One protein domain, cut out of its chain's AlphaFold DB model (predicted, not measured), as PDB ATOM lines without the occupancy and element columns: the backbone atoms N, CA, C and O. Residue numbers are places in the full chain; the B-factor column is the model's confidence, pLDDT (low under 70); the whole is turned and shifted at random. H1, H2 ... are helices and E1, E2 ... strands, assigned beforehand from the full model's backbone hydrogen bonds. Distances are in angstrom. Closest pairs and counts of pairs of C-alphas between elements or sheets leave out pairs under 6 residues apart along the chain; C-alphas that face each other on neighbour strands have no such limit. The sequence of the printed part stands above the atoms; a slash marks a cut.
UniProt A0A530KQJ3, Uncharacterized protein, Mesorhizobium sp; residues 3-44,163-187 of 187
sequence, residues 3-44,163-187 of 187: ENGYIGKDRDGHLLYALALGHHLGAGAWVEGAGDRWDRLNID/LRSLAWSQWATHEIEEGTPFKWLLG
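What this domain is: This is residues 3 to 44 and 163 to 187 of the 187 residues of an uncharacterized protein of Mesorhizobium sp (UniProt A0A530KQJ3). A small three-stranded antiparallel sheet, E1 to E3, makes one part of this model, and four short helices that only graze it lie in two separate pairs: H1 and H2, which touch each other, and, apart from them, H3 and H4, which follow E3 and are close to each other but not clearly touching. A long stretch with no named element, residues 20 to 36, runs round the outside from E2 to H1. The 67 printed residues hold, along the chain, E1 E2 H1 H2 E3 H3 H4, a mixed class of helices and strands, with the sheet in the order E1 - E2 - E3. The whole is compact and rounded, with a radius of gyration of the C-alphas of 10.9 A and spans of 29 by 22 by 21 A.

How they stand to each other: Begin at the sheet, where E1, residues 3 to 9, and E2, residues 15 to 19, form an antiparallel hairpin at 137 degrees. Look there for N 5 and O 16, 2.8 A apart, and N 18 and O 3, 2.9 A apart, both within hydrogen-bond range. E2 is the inner strand; on to edge strand E3, residues 170 to 172, it is again antiparallel at 137 degrees, with N 17 and O 171 2.8 A apart, within hydrogen-bond range. Outward from the sheet, H1, residues 37 to 41, touches H2, residues 163 to 167; their closest C-alphas are those of Trp 38 and Arg 164, 5.1 A apart. H3, residues 173 to 177, and H4, residues 180 to 185, are close but not clearly touching, their closest C-alphas, of Glu 175 and Pro 181, being 6.9 A apart. H1 and H2 are each apart from H3 and from H4. Each of the four helices is on the sheet but only grazes it. In H1, H2 and H3 every O i to N i+4 pair is within hydrogen-bond range; in H4 it is 1 of 2.

Where its parts are: Find C-alpha 3 at (320.334, 176.319, 155.521), where E1 begins; it runs 13.0 A to C-alpha 9. E2 runs 13.2 A from C-alpha 15 at (313.539, 182.627, 161.803) to C-alpha 19, and E3 runs 7.2 A from C-alpha 170 to C-alpha 172. H1 spans 6.8 A, H2 6.0 A and H3 6.2 A from first to last C-alpha. H4, the longest helix, runs 9.0 A and ends at C-alpha 185, at (310.567, 173.144, 145.376).

The domain as a whole: The two C-alphas farthest apart are those of Asp 44 and Gly 187, at 30.5 A. Residues 45 to 162 are cut out, and across the cut C-alphas 44 and 163 are 11.7 A apart. The link from E2 to H1 is long, with 17 residues. Mean pLDDT of the printed part is 92.6; Gly 187, the chain's last residue, is the one printed residue under 70.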
ATOM      1  N   GLU A   3     319.449 175.483 154.695       92.94
ATOM      2  CA  GLU A   3     320.334 176.319 155.521       92.94
ATOM      3  C   GLU A   3     319.595 177.437 156.260       92.94
ATOM      4  O   GLU A   3     318.378 177.581 156.156       92.94
ATOM      5  N   ASN A   4     320.331 178.234 157.046       92.31
ATOM      6  CA  ASN A   4     319.755 179.447 157.625       92.31
ATOM      7  C   ASN A   4     319.335 180.381 156.485       92.31
ATOM      8  O   ASN A   4     320.092 180.575 155.536       92.31
ATOM      9  N   GLY A   5     318.168 181.003 156.617       93.44
ATOM     10  CA  GLY A   5     317.712 182.000 155.667       93.44
ATOM     11  C   GLY A   5     318.720 183.142 155.537       93.44
ATOM     12  O   GLY A   5     319.259 183.637 156.529       93.44
ATOM     13  N   TYR A   6     318.968 183.564 154.301       93.88
ATOM     14  CA  TYR A   6     319.881 184.644 153.951       93.88
ATOM     15  C   TYR A   6     319.527 185.987 154.608       93.88
ATOM     16  O   TYR A   6     320.427 186.727 155.000       93.88
ATOM     17  N   ILE A   7     318.233 186.287 154.769       93.06
ATOM     18  CA  ILE A   7     317.742 187.483 155.483       93.06
ATOM     19  C   ILE A   7     317.822 187.253 157.000       93.06
ATOM     20  O   ILE A   7     318.104 188.162 157.782       93.06
ATOM     21  N   GLY A   8     317.635 186.006 157.430       92.75
ATOM     22  CA  GLY A   8     317.679 185.568 158.819       92.75
ATOM     23  C   GLY A   8     316.313 185.580 159.499       92.75
ATOM     24  O   GLY A   8     315.911 184.543 160.023       92.75
ATOM     25  N   LYS A   9     315.610 186.718 159.500       94.00
ATOM     26  CA  LYS A   9     314.275 186.858 160.103       94.00
ATOM     27  C   LYS A   9     313.341 187.702 159.238       94.00
ATOM     28  O   LYS A   9     313.823 188.580 158.527       94.00
ATOM     29  N   ASP A  10     312.042 187.436 159.326       93.50
ATOM     30  CA  ASP A  10     310.995 188.341 158.833       93.50
ATOM     31  C   ASP A  10     310.752 189.511 159.815       93.50
ATOM     32  O   ASP A  10     311.444 189.633 160.834       93.50
ATOM     33  N   ARG A  11     309.787 190.394 159.509       92.12
ATOM     34  CA  ARG A  11     309.456 191.553 160.364       92.12
ATOM     35  C   ARG A  11     308.983 191.162 161.762       92.12
ATOM     36  O   ARG A  11     309.285 191.864 162.725       92.12
ATOM     37  N   ASP A  12     308.270 190.047 161.864       92.50
ATOM     38  CA  ASP A  12     307.698 189.549 163.116       92.50
ATOM     39  C   ASP A  12     308.729 188.768 163.950       92.50
ATOM     40  O   ASP A  12     308.474 188.363 165.086       92.50
ATOM     41  N   GLY A  13     309.944 188.605 163.421       92.75
ATOM     42  CA  GLY A  13     311.070 187.993 164.107       92.75
ATOM     43  C   GLY A  13     311.129 186.473 163.971       92.75
ATOM     44  O   GLY A  13     311.982 185.854 164.626       92.75
ATOM     45  N   HIS A  14     310.292 185.873 163.121       94.38
ATOM     46  CA  HIS A  14     310.360 184.452 162.809       94.38
ATOM     47  C   HIS A  14     311.655 184.150 162.067       94.38
ATOM     48  O   HIS A  14     312.036 184.837 161.119       94.38
ATOM     49  N   LEU A  15     312.353 183.101 162.503       94.38
ATOM     50  CA  LEU A  15     313.539 182.627 161.803       94.38
ATOM     51  C   LEU A  15     313.136 182.029 160.459       94.38
ATOM     52  O   LEU A  15     312.257 181.171 160.386       94.38
ATOM     53  N   LEU A  16     313.838 182.463 159.418       96.31
ATOM     54  CA  LEU A  16     313.683 181.931 158.076       96.31
ATOM     55  C   LEU A  16     314.770 180.894 157.798       96.31
ATOM     56  O   LEU A  16     315.910 181.015 158.261       96.31
ATOM     57  N   TYR A  17     314.426 179.903 156.989       96.81
ATOM     58  CA  TYR A  17     315.321 178.858 156.511       96.81
ATOM     59  C   TYR A  17     315.280 178.815 154.996       96.81
ATOM     60  O   TYR A  17     314.202 178.865 154.407       96.81
ATOM     61  N   ALA A  18     316.450 178.735 154.370       96.00
ATOM     62  CA  ALA A  18     316.539 178.633 152.926       96.00
ATOM     63  C   ALA A  18     316.428 177.171 152.482       96.00
ATOM     64  O   ALA A  18     317.063 176.293 153.069       96.00
ATOM     65  N   LEU A  19     315.640 176.925 151.437       95.69
ATOM     66  CA  LEU A  19     315.449 175.635 150.786       95.69
ATOM     67  C   LEU A  19     315.669 175.807 149.281       95.69
ATOM     68  O   LEU A  19     315.015 176.626 148.643       95.69
ATOM     69  N   ALA A  20     316.598 175.031 148.725       95.00
ATOM     70  CA  ALA A  20     316.950 175.079 147.304       95.00
ATOM     71  C   ALA A  20     317.409 173.707 146.783       95.00
ATOM     72  O   ALA A  20     317.911 172.870 147.543       95.00
ATOM     73  N   LEU A  21     317.270 173.468 145.480       94.12
ATOM     74  CA  LEU A  21     317.840 172.318 144.779       94.12
ATOM     75  C   LEU A  21     319.313 172.583 144.434       94.12
ATOM     76  O   LEU A  21     319.672 173.676 144.000       94.12
ATOM     77  N   GLY A  22     320.167 171.571 144.607       92.81
ATOM     78  CA  GLY A  22     321.598 171.655 144.300       92.81
ATOM     79  C   GLY A  22     322.415 172.313 145.413       92.81
ATOM     80  O   GLY A  22     322.734 171.661 146.407       92.81
ATOM     81  N   HIS A  23     322.754 173.586 145.222       93.75
ATOM     82  CA  HIS A  23     323.821 174.284 145.946       93.75
ATOM     83  C   HIS A  23     323.331 175.106 147.144       93.75
ATOM     84  O   HIS A  23     322.145 175.408 147.281       93.75
ATOM     85  N   HIS A  24     324.277 175.494 147.997       92.31
ATOM     86  CA  HIS A  24     324.061 176.400 149.127       92.31
ATOM     87  C   HIS A  24     324.478 177.845 148.827       92.31
ATOM     88  O   HIS A  24     324.939 178.151 147.728       92.31
ATOM     89  N   LEU A  25     324.389 178.733 149.824       91.06
ATOM     90  CA  LEU A  25     324.735 180.157 149.739       91.06
ATOM     91  C   LEU A  25     323.953 180.879 148.634       91.06
ATOM     92  O   LEU A  25     324.471 181.785 147.988       91.06
ATOM     93  N   GLY A  26     322.713 180.463 148.381       91.69
ATOM     94  CA  GLY A  26     321.881 181.056 147.336       91.69
ATOM     95  C   GLY A  26     322.329 180.758 145.908       91.69
ATOM     96  O   GLY A  26     321.864 181.433 145.002       91.69
ATOM     97  N   ALA A  27     323.201 179.768 145.693       95.00
ATOM     98  CA  ALA A  27     323.556 179.297 144.350       95.00
ATOM     99  C   ALA A  27     322.684 178.143 143.842       95.00
ATOM    100  O   ALA A  27     322.885 177.656 142.730       95.00
ATOM    101  N   GLY A  28     321.774 177.644 144.678       93.75
ATOM    102  CA  GLY A  28     320.822 176.615 144.282       93.75
ATOM    103  C   GLY A  28     319.701 177.167 143.403       93.75
ATOM    104  O   GLY A  28     319.633 178.359 143.122       93.75
ATOM    105  N   ALA A  29     318.796 176.281 143.004       93.19
ATOM    106  CA  ALA A  29     317.592 176.631 142.261       93.19
ATOM    107  C   ALA A  29     316.338 176.485 143.133       93.19
ATOM    108  O   ALA A  29     316.256 175.599 143.987       93.19
ATOM    109  N   TRP A  30     315.345 177.329 142.890       93.19
ATOM    110  CA  TRP A  30     314.004 177.235 143.461       93.19
ATOM    111  C   TRP A  30     312.992 177.699 142.419       93.19
ATOM    112  O   TRP A  30     313.350 178.315 141.415       93.19
ATOM    113  N   VAL A  31     311.724 177.381 142.657       91.25
ATOM    114  CA  VAL A  31     310.625 177.854 141.820       91.25
ATOM    115  C   VAL A  31     310.031 179.093 142.470       91.25
ATOM    116  O   VAL A  31     309.669 179.082 143.647       91.25
ATOM    117  N   GLU A  32     309.931 180.165 141.694       90.44
ATOM    118  CA  GLU A  32     309.163 181.342 142.081       90.44
ATOM    119  C   GLU A  32     307.677 181.043 141.874       90.44
ATOM    120  O   GLU A  32     307.235 180.739 140.765       90.44
ATOM    121  N   GLY A  33     306.909 181.065 142.961       83.56
ATOM    122  CA  GLY A  33     305.468 180.864 142.908       83.56
ATOM    123  C   GLY A  33     304.700 182.121 142.496       83.56
ATOM    124  O   GLY A  33     305.262 183.174 142.199       83.56
ATOM    125  N   ALA A  34     303.369 182.015 142.498       76.25
ATOM    126  CA  ALA A  34     302.498 183.139 142.169       76.25
ATOM    127  C   ALA A  34     302.431 184.173 143.309       76.25
ATOM    128  O   ALA A  34     302.208 183.825 144.471       76.25
ATOM    129  N   GLY A  35     302.532 185.456 142.949       81.19
ATOM    130  CA  GLY A  35     302.407 186.592 143.865       81.19
ATOM    131  C   GLY A  35     303.734 187.070 144.459       81.19
ATOM    132  O   GLY A  35     304.803 186.532 144.176       81.19
ATOM    133  N   ASP A  36     303.653 188.112 145.285       85.19
ATOM    134  CA  ASP A  36     304.819 188.725 145.914       85.19
ATOM    135  C   ASP A  36     305.060 188.128 147.308       85.19
ATOM    136  O   ASP A  36     304.408 188.481 148.294       85.19
ATOM    137  N   ARG A  37     305.978 187.159 147.394       92.25
ATOM    138  CA  ARG A  37     306.372 186.575 148.681       92.25
ATOM    139  C   ARG A  37     307.176 187.554 149.533       92.25
ATOM    140  O   ARG A  37     307.107 187.463 150.756       92.25
ATOM    141  N   TRP A  38     307.908 188.482 148.918       95.06
ATOM    142  CA  TRP A  38     308.681 189.479 149.652       95.06
ATOM    143  C   TRP A  38     307.769 190.355 150.516       95.06
ATOM    144  O   TRP A  38     308.050 190.536 151.701       95.06
ATOM    145  N   ASP A  39     306.621 190.774 149.977       93.69
ATOM    146  CA  ASP A  39     305.627 191.558 150.722       93.69
ATOM    147  C   ASP A  39     305.122 190.830 151.979       93.69
ATOM    148  O   ASP A  39     304.880 191.457 153.009       93.69
ATOM    149  N   ARG A  40     305.027 189.493 151.943       92.81
ATOM    150  CA  ARG A  40     304.607 188.683 153.103       92.81
ATOM    151  C   ARG A  40     305.652 188.628 154.209       92.81
ATOM    152  O   ARG A  40     305.284 188.487 155.367       92.81
ATOM    153  N   LEU A  41     306.936 188.737 153.864       93.81
ATOM    154  CA  LEU A  41     307.998 188.845 154.866       93.81
ATOM    155  C   LEU A  41     307.946 190.202 155.587       93.81
ATOM    156  O   LEU A  41     308.473 190.329 156.693       93.81
ATOM    157  N   ASN A  42     307.308 191.202 154.962       94.19
ATOM    158  CA  ASN A  42     307.038 192.527 155.520       94.19
ATOM    159  C   ASN A  42     308.307 193.263 156.004       94.19
ATOM    160  O   ASN A  42     308.281 194.061 156.941       94.19
ATOM    161  N   ILE A  43     309.453 192.971 155.387       94.38
ATOM    162  CA  ILE A  43     310.755 193.497 155.801       94.38
ATOM    163  C   ILE A  43     310.920 194.936 155.311       94.38
ATOM    164  O   ILE A  43     310.753 195.227 154.126       94.38
ATOM    165  N   ASP A  44     311.331 195.822 156.218       93.69
ATOM    166  CA  ASP A  44     311.626 197.211 155.879       93.69
ATOM    167  C   ASP A  44     312.895 197.308 155.024       93.69
ATOM    168  O   ASP A  44     314.003 196.963 155.447       93.69
ATOM    169  N   LEU A 163     315.304 190.579 145.693       97.12
ATOM    170  CA  LEU A 163     314.672 190.263 146.976       97.12
ATOM    171  C   LEU A 163     313.387 189.442 146.814       97.12
ATOM    172  O   LEU A 163     313.155 188.523 147.599       97.12
ATOM    173  N   ARG A 164     312.594 189.722 145.776       95.94
ATOM    174  CA  ARG A 164     311.401 188.946 145.407       95.94
ATOM    175  C   ARG A 164     311.748 187.513 145.036       95.94
ATOM    176  O   ARG A 164     311.132 186.589 145.564       95.94
ATOM    177  N   SER A 165     312.770 187.330 144.201       95.19
ATOM    178  CA  SER A 165     313.274 186.000 143.854       95.19
ATOM    179  C   SER A 165     313.776 185.261 145.097       95.19
ATOM    180  O   SER A 165     313.335 184.156 145.410       95.19
ATOM    181  N   LEU A 166     314.629 185.915 145.888       96.06
ATOM    182  CA  LEU A 166     315.213 185.368 147.109       96.06
ATOM    183  C   LEU A 166     314.166 185.012 148.177       96.06
ATOM    184  O   LEU A 166     314.371 184.058 148.932       96.06
ATOM    185  N   ALA A 167     313.040 185.725 148.253       96.19
ATOM    186  CA  ALA A 167     311.962 185.411 149.187       96.19
ATOM    187  C   ALA A 167     311.381 184.006 148.944       96.19
ATOM    188  O   ALA A 167     311.095 183.298 149.908       96.19
ATOM    189  N   TRP A 168     311.292 183.555 147.687       95.56
ATOM    190  CA  TRP A 168     310.827 182.207 147.312       95.56
ATOM    191  C   TRP A 168     311.771 181.073 147.703       95.56
ATOM    192  O   TRP A 168     311.361 179.914 147.748       95.56
ATOM    193  N   SER A 169     313.003 181.397 148.083       95.06
ATOM    194  CA  SER A 169     313.933 180.414 148.631       95.06
ATOM    195  C   SER A 169     313.828 180.253 150.147       95.06
ATOM    196  O   SER A 169     314.411 179.316 150.675       95.06
ATOM    197  N   GLN A 170     313.127 181.135 150.873       95.00
ATOM    198  CA  GLN A 170     313.179 181.192 152.338       95.00
ATOM    199  C   GLN A 170     311.815 181.056 152.995       95.00
ATOM    200  O   GLN A 170     310.860 181.693 152.566       95.00
ATOM    201  N   TRP A 171     311.752 180.284 154.078       95.88
ATOM    202  CA  TRP A 171     310.506 179.832 154.696       95.88
ATOM    203  C   TRP A 171     310.589 179.864 156.218       95.88
ATOM    204  O   TRP A 171     311.624 179.509 156.790       95.88
ATOM    205  N   ALA A 172     309.509 180.287 156.871       96.44
ATOM    206  CA  ALA A 172     309.378 180.187 158.319       96.44
ATOM    207  C   ALA A 172     309.135 178.728 158.740       96.44
ATOM    208  O   ALA A 172     308.678 177.902 157.950       96.44
ATOM    209  N   THR A 173     309.419 178.398 160.002       95.81
ATOM    210  CA  THR A 173     309.278 177.020 160.510       95.81
ATOM    211  C   THR A 173     307.864 176.463 160.339       95.81
ATOM    212  O   THR A 173     307.730 175.334 159.880       95.81
ATOM    213  N   HIS A 174     306.822 177.255 160.613       95.25
ATOM    214  CA  HIS A 174     305.433 176.806 160.450       95.25
ATOM    215  C   HIS A 174     305.103 176.463 158.983       95.25
ATOM    216  O   HIS A 174     304.474 175.447 158.712       95.25
ATOM    217  N   GLU A 175     305.610 177.235 158.014       95.44
ATOM    218  CA  GLU A 175     305.408 176.940 156.588       95.44
ATOM    219  C   GLU A 175     306.086 175.624 156.184       95.44
ATOM    220  O   GLU A 175     305.572 174.888 155.341       95.44
ATOM    221  N   ILE A 176     307.248 175.327 156.779       96.19
ATOM    222  CA  ILE A 176     307.974 174.069 156.570       96.19
ATOM    223  C   ILE A 176     307.190 172.895 157.161       96.19
ATOM    224  O   ILE A 176     307.064 171.868 156.495       96.19
ATOM    225  N   GLU A 177     306.650 173.043 158.373       95.94
ATOM    226  CA  GLU A 177     305.820 172.030 159.043       95.94
ATOM    227  C   GLU A 177     304.563 171.686 158.230       95.94
ATOM    228  O   GLU A 177     304.193 170.519 158.117       95.94
ATOM    229  N   GLU A 178     303.957 172.681 157.582       96.00
ATOM    230  CA  GLU A 178     302.808 172.517 156.678       96.00
ATOM    231  C   GLU A 178     303.176 171.923 155.305       96.00
ATOM    232  O   GLU A 178     302.308 171.642 154.470       96.00
ATOM    233  N   GLY A 179     304.470 171.757 155.033       94.62
ATOM    234  CA  GLY A 179     304.990 171.250 153.770       94.62
ATOM    235  C   GLY A 179     304.872 172.229 152.595       94.62
ATOM    236  O   GLY A 179     305.078 171.836 151.445       94.62
ATOM    237  N   THR A 180     304.565 173.501 152.856       93.12
ATOM    238  CA  THR A 180     304.435 174.555 151.839       93.12
ATOM    239  C   THR A 180     305.662 174.690 150.930       93.12
ATOM    240  O   THR A 180     305.466 174.669 149.713       93.12
ATOM    241  N   PRO A 181     306.914 174.771 151.425       93.56
ATOM    242  CA  PRO A 181     308.072 174.903 150.543       93.56
ATOM    243  C   PRO A 181     308.254 173.726 149.589       93.56
ATOM    244  O   PRO A 181     308.714 173.927 148.471       93.56
ATOM    245  N   PHE A 182     307.891 172.504 149.991       92.31
ATOM    246  CA  PHE A 182     308.077 171.324 149.144       92.31
ATOM    247  C   PHE A 182     307.159 171.339 147.919       92.31
ATOM    248  O   PHE A 182     307.597 170.916 146.855       92.31
ATOM    249  N   LYS A 183     305.951 171.909 148.042       89.88
ATOM    250  CA  LYS A 183     305.025 172.130 146.912       89.88
ATOM    251  C   LYS A 183     305.605 173.066 145.850       89.88
ATOM    252  O   LYS A 183     305.239 172.993 144.690       89.88
ATOM    253  N   TRP A 184     306.488 173.981 146.247       88.62
ATOM    254  CA  TRP A 184     307.156 174.879 145.305       88.62
ATOM    255  C   TRP A 184     308.471 174.285 144.811       88.62
ATOM    256  O   TRP A 184     308.781 174.354 143.630       88.62
ATOM    257  N   LEU A 185     309.243 173.663 145.700       88.00
ATOM    258  CA  LEU A 185     310.567 173.144 145.376       88.00
ATOM    259  C   LEU A 185     310.528 171.918 144.453       88.00
ATOM    260  O   LEU A 185     311.461 171.730 143.675       88.00
ATOM    261  N   LEU A 186     309.502 171.069 144.570       84.69
ATOM    262  CA  LEU A 186     309.439 169.769 143.892       84.69
ATOM    263  C   LEU A 186     308.411 169.699 142.751       84.69
ATOM    264  O   LEU A 186     308.460 168.735 141.989       84.69
ATOM    265  N   GLY A 187     307.540 170.707 142.612       68.00
ATOM    266  CA  GLY A 187     306.378 170.670 141.716       68.00
ATOM    267  C   GLY A 187     305.232 169.871 142.318       68.00
ATOM    268  O   GLY A 187     304.820 168.880 141.680       68.00
TER     269      GLY A 187